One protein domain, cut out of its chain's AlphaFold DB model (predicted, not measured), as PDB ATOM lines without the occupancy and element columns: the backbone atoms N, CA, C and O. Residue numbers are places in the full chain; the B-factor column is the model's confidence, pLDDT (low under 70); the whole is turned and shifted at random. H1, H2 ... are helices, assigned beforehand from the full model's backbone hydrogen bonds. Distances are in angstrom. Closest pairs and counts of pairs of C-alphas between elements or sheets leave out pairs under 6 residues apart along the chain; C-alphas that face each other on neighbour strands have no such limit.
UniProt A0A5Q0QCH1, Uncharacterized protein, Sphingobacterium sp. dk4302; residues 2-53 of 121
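What this domain is: This is residues 2 to 53 of the 121 residues of an uncharacterized protein of Sphingobacterium sp. dk4302 (UniProt A0A5Q0QCH1). Two helices meet near their ends as an L: the long H1 comes in to a corner, and the shorter H2 starts there and runs off at a wide angle. Between them the chain swings out from the corner in a long open loop, away from H1, and folds back, with residues 24 to 30 sticking out at its far end. The printed part has 52 residues with two named helices, H1 then H2, and no named strand; its class is all helix, with 26 residues in the helices. It is loose, with a radius of gyration of the C-alphas of 14.2 A, and only just flat, spanning 43 by 28 by 15 A.

Where its parts are: Find C-alpha 2 at (112.834, 130.374, 109.980); from there H1, residues 2 to 18, runs 24.6 A to C-alpha 18 at (96.792, 145.681, 120.554). Go on through residues 19 to 37, which hold no named element, to H2, residues 38 to 46, which ends at C-alpha 46 at (94.024, 135.573, 132.160), 11.1 A from its first C-alpha.

How they stand to each other: Look at Asn 15 and Phe 38: their C-alphas, 4.9 A apart, are the closest of H1 and H2, which touch. H1 touches H2 with residues 14 to 18 alone. Their lines are about perpendicular, at 73 degrees. In H1 and H2 every O i to N i+4 pair is within hydrogen-bond range.

The domain as a whole: The two C-alphas farthest apart are those of Phe 2 and Gly 28, at 43.6 A. The printed part has no cut, and the link from H1 to H2, 19 residues, is long. Residues 2 to 10, which belong to H1, stand free, as do residues 24 to 30. The mean pLDDT of the printed part is 73.1; look for values under 70 at residue 18, residues 20 to 35 and residues 51 to 53.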
ATOM      1  N   PHE A   2     113.678 129.278 110.490       81.00
ATOM      2  CA  PHE A   2     112.834 130.374 109.980       81.00
ATOM      3  C   PHE A   2     111.409 130.416 110.544       81.00
ATOM      4  O   PHE A   2     110.925 131.496 110.845       81.00
ATOM      5  N   ARG A   3     110.749 129.273 110.772       85.81
ATOM      6  CA  ARG A   3     109.379 129.244 111.324       85.81
ATOM      7  C   ARG A   3     109.248 129.915 112.696       85.81
ATOM      8  O   ARG A   3     108.243 130.561 112.945       85.81
ATOM      9  N   ILE A   4     110.264 129.790 113.552       88.62
ATOM     10  CA  ILE A   4     110.268 130.407 114.889       88.62
ATOM     11  C   ILE A   4     110.411 131.924 114.757       88.62
ATOM     12  O   ILE A   4     109.704 132.661 115.430       88.62
ATOM     13  N   LEU A   5     111.261 132.389 113.837       88.94
ATOM     14  CA  LEU A   5     111.393 133.815 113.537       88.94
ATOM     15  C   LEU A   5     110.097 134.397 112.964       88.94
ATOM     16  O   LEU A   5     109.705 135.485 113.355       88.94
ATOM     17  N   HIS A   6     109.405 133.660 112.090       86.94
ATOM     18  CA  HIS A   6     108.102 134.084 111.567       86.94
ATOM     19  C   HIS A   6     107.055 134.141 112.675       86.94
ATOM     20  O   HIS A   6     106.310 135.110 112.753       86.94
ATOM     21  N   PHE A   7     107.017 133.132 113.546       90.44
ATOM     22  CA  PHE A   7     106.121 133.123 114.695       90.44
ATOM     23  C   PHE A   7     106.388 134.310 115.623       90.44
ATOM     24  O   PHE A   7     105.452 135.005 115.991       90.44
ATOM     25  N   LEU A   8     107.653 134.586 115.947       88.38
ATOM     26  CA  LEU A   8     108.032 135.695 116.823       88.38
ATOM     27  C   LEU A   8     107.732 137.053 116.177       88.38
ATOM     28  O   LEU A   8     107.226 137.943 116.851       88.38
ATOM     29  N   ALA A   9     107.964 137.198 114.871       85.44
ATOM     30  CA  ALA A   9     107.605 138.403 114.129       85.44
ATOM     31  C   ALA A   9     106.085 138.625 114.095       85.44
ATOM     32  O   ALA A   9     105.626 139.739 114.317       85.44
ATOM     33  N   LEU A  10     105.302 137.569 113.863       86.12
ATOM     34  CA  LEU A  10     103.840 137.643 113.814       86.12
ATOM     35  C   LEU A  10     103.256 137.911 115.205       86.12
ATOM     36  O   LEU A  10     102.378 138.752 115.349       86.12
ATOM     37  N   PHE A  11     103.789 137.259 116.238       87.06
ATOM     38  CA  PHE A  11     103.399 137.497 117.624       87.06
ATOM     39  C   PHE A  11     103.769 138.911 118.085       87.06
ATOM     40  O   PHE A  11     102.950 139.584 118.697       87.06
ATOM     41  N   GLY A  12     104.963 139.397 117.734       83.94
ATOM     42  CA  GLY A  12     105.370 140.778 117.993       83.94
ATOM     43  C   GLY A  12     104.471 141.782 117.274       83.94
ATOM     44  O   GLY A  12     104.034 142.756 117.879       83.94
ATOM     45  N   TYR A  13     104.120 141.509 116.015       81.62
ATOM     46  CA  TYR A  13     103.168 142.325 115.265       81.62
ATOM     47  C   TYR A  13     101.784 142.342 115.922       81.62
ATOM     48  O   TYR A  13     101.203 143.408 116.086       81.62
ATOM     49  N   LEU A  14     101.278 141.187 116.360       81.56
ATOM     50  CA  LEU A  14     100.003 141.077 117.068       81.56
ATOM     51  C   LEU A  14     100.025 141.813 118.415       81.56
ATOM     52  O   LEU A  14      99.066 142.499 118.751       81.56
ATOM     53  N   ASN A  15     101.136 141.734 119.148       84.62
ATOM     54  CA  ASN A  15     101.306 142.463 120.399       84.62
ATOM     55  C   ASN A  15     101.265 143.983 120.182       84.62
ATOM     56  O   ASN A  15     100.614 144.701 120.936       84.62
ATOM     57  N   ILE A  16     101.908 144.451 119.108       77.94
ATOM     58  CA  ILE A  16     101.895 145.856 118.696       77.94
ATOM     59  C   ILE A  16     100.511 146.271 118.187       77.94
ATOM     60  O   ILE A  16     100.123 147.406 118.402       77.94
ATOM     61  N   LEU A  17      99.746 145.398 117.525       71.94
ATOM     62  CA  LEU A  17      98.391 145.733 117.065       71.94
ATOM     63  C   LEU A  17      97.431 146.060 118.213       71.94
ATOM     64  O   LEU A  17      96.549 146.894 118.034       71.94
ATOM     65  N   CYS A  18      97.584 145.393 119.358       68.19
ATOM     66  CA  CYS A  18      96.792 145.681 120.554       68.19
ATOM     67  C   CYS A  18      97.292 146.917 121.305       68.19
ATOM     68  O   CYS A  18      96.502 147.562 121.983       68.19
ATOM     69  N   TYR A  19      98.575 147.247 121.158       70.62
ATOM     70  CA  TYR A  19      99.148 148.459 121.716       70.62
ATOM     71  C   TYR A  19      98.662 149.686 120.946       70.62
ATOM     72  O   TYR A  19      98.807 149.742 119.718       70.62
ATOM     73  N   GLU A  20      98.111 150.632 121.711       64.06
ATOM     74  CA  GLU A  20      97.543 151.921 121.319       64.06
ATOM     75  C   GLU A  20      97.745 152.258 119.840       64.06
ATOM     76  O   GLU A  20      98.839 152.594 119.383       64.06
ATOM     77  N   VAL A  21      96.662 152.181 119.076       55.38
ATOM     78  CA  VAL A  21      96.532 153.014 117.891       55.38
ATOM     79  C   VAL A  21      96.022 154.338 118.422       55.38
ATOM     80  O   VAL A  21      94.904 154.363 118.941       55.38
ATOM     81  N   LYS A  22      96.800 155.422 118.296       55.31
ATOM     82  CA  LYS A  22      96.252 156.773 118.455       55.31
ATOM     83  C   LYS A  22      95.156 156.895 117.413       55.31
ATOM     84  O   LYS A  22      95.440 157.130 116.240       55.31
ATOM     85  N   GLN A  23      93.922 156.579 117.798       50.88
ATOM     86  CA  GLN A  23      92.821 156.511 116.861       50.88
ATOM     87  C   GLN A  23      92.720 157.908 116.270       50.88
ATOM     88  O   GLN A  23      92.480 158.875 116.992       50.88
ATOM     89  N   SER A  24      93.008 158.029 114.975       50.94
ATOM     90  CA  SER A  24      92.810 159.284 114.277       50.94
ATOM     91  C   SER A  24      91.334 159.597 114.417       50.94
ATOM     92  O   SER A  24      90.463 158.841 113.979       50.94
ATOM     93  N   ASP A  25      91.074 160.662 115.158       49.41
ATOM     94  CA  ASP A  25      89.757 161.020 115.632       49.41
ATOM     95  C   ASP A  25      88.940 161.576 114.454       49.41
ATOM     96  O   ASP A  25      88.761 162.777 114.285       49.41
ATOM     97  N   TYR A  26      88.508 160.692 113.549       53.59
ATOM     98  CA  TYR A  26      87.715 161.059 112.375       53.59
ATOM     99  C   TYR A  26      86.273 161.437 112.756       53.59
ATOM    100  O   TYR A  26      85.571 162.037 111.945       53.59
ATOM    101  N   PHE A  27      85.828 161.091 113.973       57.41
ATOM    102  CA  PHE A  27      84.446 161.252 114.441       57.41
ATOM    103  C   PHE A  27      84.301 162.047 115.754       57.41
ATOM    104  O   PHE A  27      83.177 162.191 116.234       57.41
ATOM    105  N   GLY A  28      85.386 162.599 116.314       54.09
ATOM    106  CA  GLY A  28      85.349 163.421 117.534       54.09
ATOM    107  C   GLY A  28      85.007 162.635 118.804       54.09
ATOM    108  O   GLY A  28      84.363 163.169 119.710       54.09
ATOM    109  N   LEU A  29      85.368 161.354 118.846       57.12
ATOM    110  CA  LEU A  29      85.202 160.493 120.006       57.12
ATOM    111  C   LEU A  29      86.470 160.595 120.850       57.12
ATOM    112  O   LEU A  29      87.556 160.288 120.374       57.12
ATOM    113  N   THR A  30      86.323 160.986 122.120       56.69
ATOM    114  CA  THR A  30      87.443 161.087 123.065       56.69
ATOM    115  C   THR A  30      88.329 159.840 122.983       56.69
ATOM    116  O   THR A  30      87.793 158.736 123.163       56.69
ATOM    117  N   PRO A  31      89.643 159.988 122.734       55.06
ATOM    118  CA  PRO A  31      90.536 158.850 122.612       55.06
ATOM    119  C   PRO A  31      90.503 158.082 123.929       55.06
ATOM    120  O   PRO A  31      90.818 158.614 124.995       55.06
ATOM    121  N   LYS A  32      90.045 156.832 123.868       54.31
ATOM    122  CA  LYS A  32      90.166 155.915 124.994       54.31
ATOM    123  C   LYS A  32      91.578 155.349 124.934       54.31
ATOM    124  O   LYS A  32      91.824 154.400 124.195       54.31
ATOM    125  N   GLU A  33      92.486 155.969 125.675       56.72
ATOM    126  CA  GLU A  33      93.848 155.471 125.844       56.72
ATOM    127  C   GLU A  33      93.790 154.118 126.564       56.72
ATOM    128  O   GLU A  33      93.381 154.021 127.721       56.72
ATOM    129  N   SER A  34      94.119 153.054 125.834       59.91
ATOM    130  CA  SER A  34      94.358 151.726 126.390       59.91
ATOM    131  C   SER A  34      95.852 151.492 126.263       59.91
ATOM    132  O   SER A  34      96.336 151.075 125.213       59.91
ATOM    133  N   ASN A  35      96.580 151.822 127.323       65.62
ATOM    134  CA  ASN A  35      98.044 151.809 127.363       65.62
ATOM    135  C   ASN A  35      98.618 150.397 127.561       65.62
ATOM    136  O   ASN A  35      99.715 150.243 128.083       65.62
ATOM    137  N   GLU A  36      97.868 149.373 127.157       70.38
ATOM    138  CA  GLU A  36      98.138 147.978 127.479       70.38
ATOM    139  C   GLU A  36      98.497 147.196 126.214       70.38
ATOM    140  O   GLU A  36      97.855 147.310 125.166       70.38
ATOM    141  N   THR A  37      99.541 146.374 126.298       76.88
ATOM    142  CA  THR A  37      99.897 145.445 125.212       76.88
ATOM    143  C   THR A  37      99.058 144.163 125.273       76.88
ATOM    144  O   THR A  37      98.517 143.810 126.318       76.88
ATOM    145  N   PHE A  38      98.982 143.385 124.181       79.44
ATOM    146  CA  PHE A  38      98.288 142.082 124.203       79.44
ATOM    147  C   PHE A  38      98.826 141.161 125.305       79.44
ATOM    148  O   PHE A  38      98.071 140.473 125.987       79.44
ATOM    149  N   VAL A  39     100.148 141.143 125.469       83.19
ATOM    150  CA  VAL A  39     100.810 140.343 126.503       83.19
ATOM    151  C   VAL A  39     100.384 140.796 127.895       83.19
ATOM    152  O   VAL A  39     100.137 139.954 128.749       83.19
ATOM    153  N   GLU A  40     100.260 142.097 128.113       79.25
ATOM    154  CA  GLU A  40      99.840 142.674 129.388       79.25
ATOM    155  C   GLU A  40      98.387 142.343 129.724       79.25
ATOM    156  O   GLU A  40      98.123 141.876 130.826       79.25
ATOM    157  N   VAL A  41      97.479 142.427 128.748       78.94
ATOM    158  CA  VAL A  41      96.087 141.979 128.908       78.94
ATOM    159  C   VAL A  41      96.031 140.493 129.269       78.94
ATOM    160  O   VAL A  41      95.317 140.093 130.183       78.94
ATOM    161  N   VAL A  42      96.818 139.644 128.601       83.12
ATOM    162  CA  VAL A  42      96.870 138.209 128.930       83.12
ATOM    163  C   VAL A  42      97.446 137.979 130.332       83.12
ATOM    164  O   VAL A  42      96.934 137.146 131.082       83.12
ATOM    165  N   LEU A  43      98.501 138.698 130.710       84.75
ATOM    166  CA  LEU A  43      99.111 138.581 132.035       84.75
ATOM    167  C   LEU A  43      98.150 139.042 133.141       84.75
ATOM    168  O   LEU A  43      98.004 138.338 134.140       84.75
ATOM    169  N   GLY A  44      97.467 140.166 132.940       82.81
ATOM    170  CA  GLY A  44      96.533 140.750 133.895       82.81
ATOM    171  C   GLY A  44      95.212 139.990 133.974       82.81
ATOM    172  O   GLY A  44      94.841 139.506 135.037       82.81
ATOM    173  N   GLU A  45      94.507 139.822 132.855       80.94
ATOM    174  CA  GLU A  45      93.145 139.268 132.854       80.94
ATOM    175  C   GLU A  45      93.107 137.736 132.917       80.94
ATOM    176  O   GLU A  45      92.226 137.163 133.559       80.94
ATOM    177  N   VAL A  46      94.042 137.047 132.248       84.62
ATOM    178  CA  VAL A  46      94.024 135.573 132.160       84.62
ATOM    179  C   VAL A  46      94.860 134.943 133.264       84.62
ATOM    180  O   VAL A  46      94.451 133.947 133.863       84.62
ATOM    181  N   LEU A  47      96.046 135.498 133.520       85.38
ATOM    182  CA  LEU A  47      97.001 134.943 134.481       85.38
ATOM    183  C   LEU A  47      96.938 135.620 135.855       85.38
ATOM    184  O   LEU A  47      97.554 135.109 136.791       85.38
ATOM    185  N   ASN A  48      96.156 136.697 135.999       84.25
ATOM    186  CA  ASN A  48      95.940 137.414 137.256       84.25
ATOM    187  C   ASN A  48      97.258 137.897 137.894       84.25
ATOM    188  O   ASN A  48      97.449 137.855 139.112       84.25
ATOM    189  N   ILE A  49      98.208 138.292 137.042       82.00
ATOM    190  CA  ILE A  49      99.507 138.833 137.432       82.00
ATOM    191  C   ILE A  49      99.368 140.350 137.476       82.00
ATOM    192  O   ILE A  49      99.213 140.998 136.445       82.00
ATOM    193  N   ASN A  50      99.438 140.913 138.680       75.94
ATOM    194  CA  ASN A  50      99.338 142.355 138.879       75.94
ATOM    195  C   ASN A  50     100.683 143.031 138.596       75.94
ATOM    196  O   ASN A  50     101.712 142.624 139.143       75.94
ATOM    197  N   HIS A  51     100.652 144.087 137.785       69.75
ATOM    198  CA  HIS A  51     101.779 144.996 137.577       69.75
ATOM    199  C   HIS A  51     101.680 146.218 138.502       69.75
ATOM    200  O   HIS A  51     100.627 146.493 139.078       69.75
ATOM    201  N   SER A  52     102.787 146.937 138.696       68.62
ATOM    202  CA  SER A  52     102.797 148.167 139.496       68.62
ATOM    203  C   SER A  52     102.056 149.303 138.785       68.62
ATOM    204  O   SER A  52     102.361 149.584 137.634       68.62
ATOM    205  N   GLU A  53     101.190 150.031 139.497       64.19
ATOM    206  CA  GLU A  53     100.417 151.194 139.003       64.19
ATOM    207  C   GLU A  53     101.270 152.440 138.663       64.19
ATOM    208  O   GLU A  53     100.758 153.558 138.559       64.19
TER     209      GLU A  53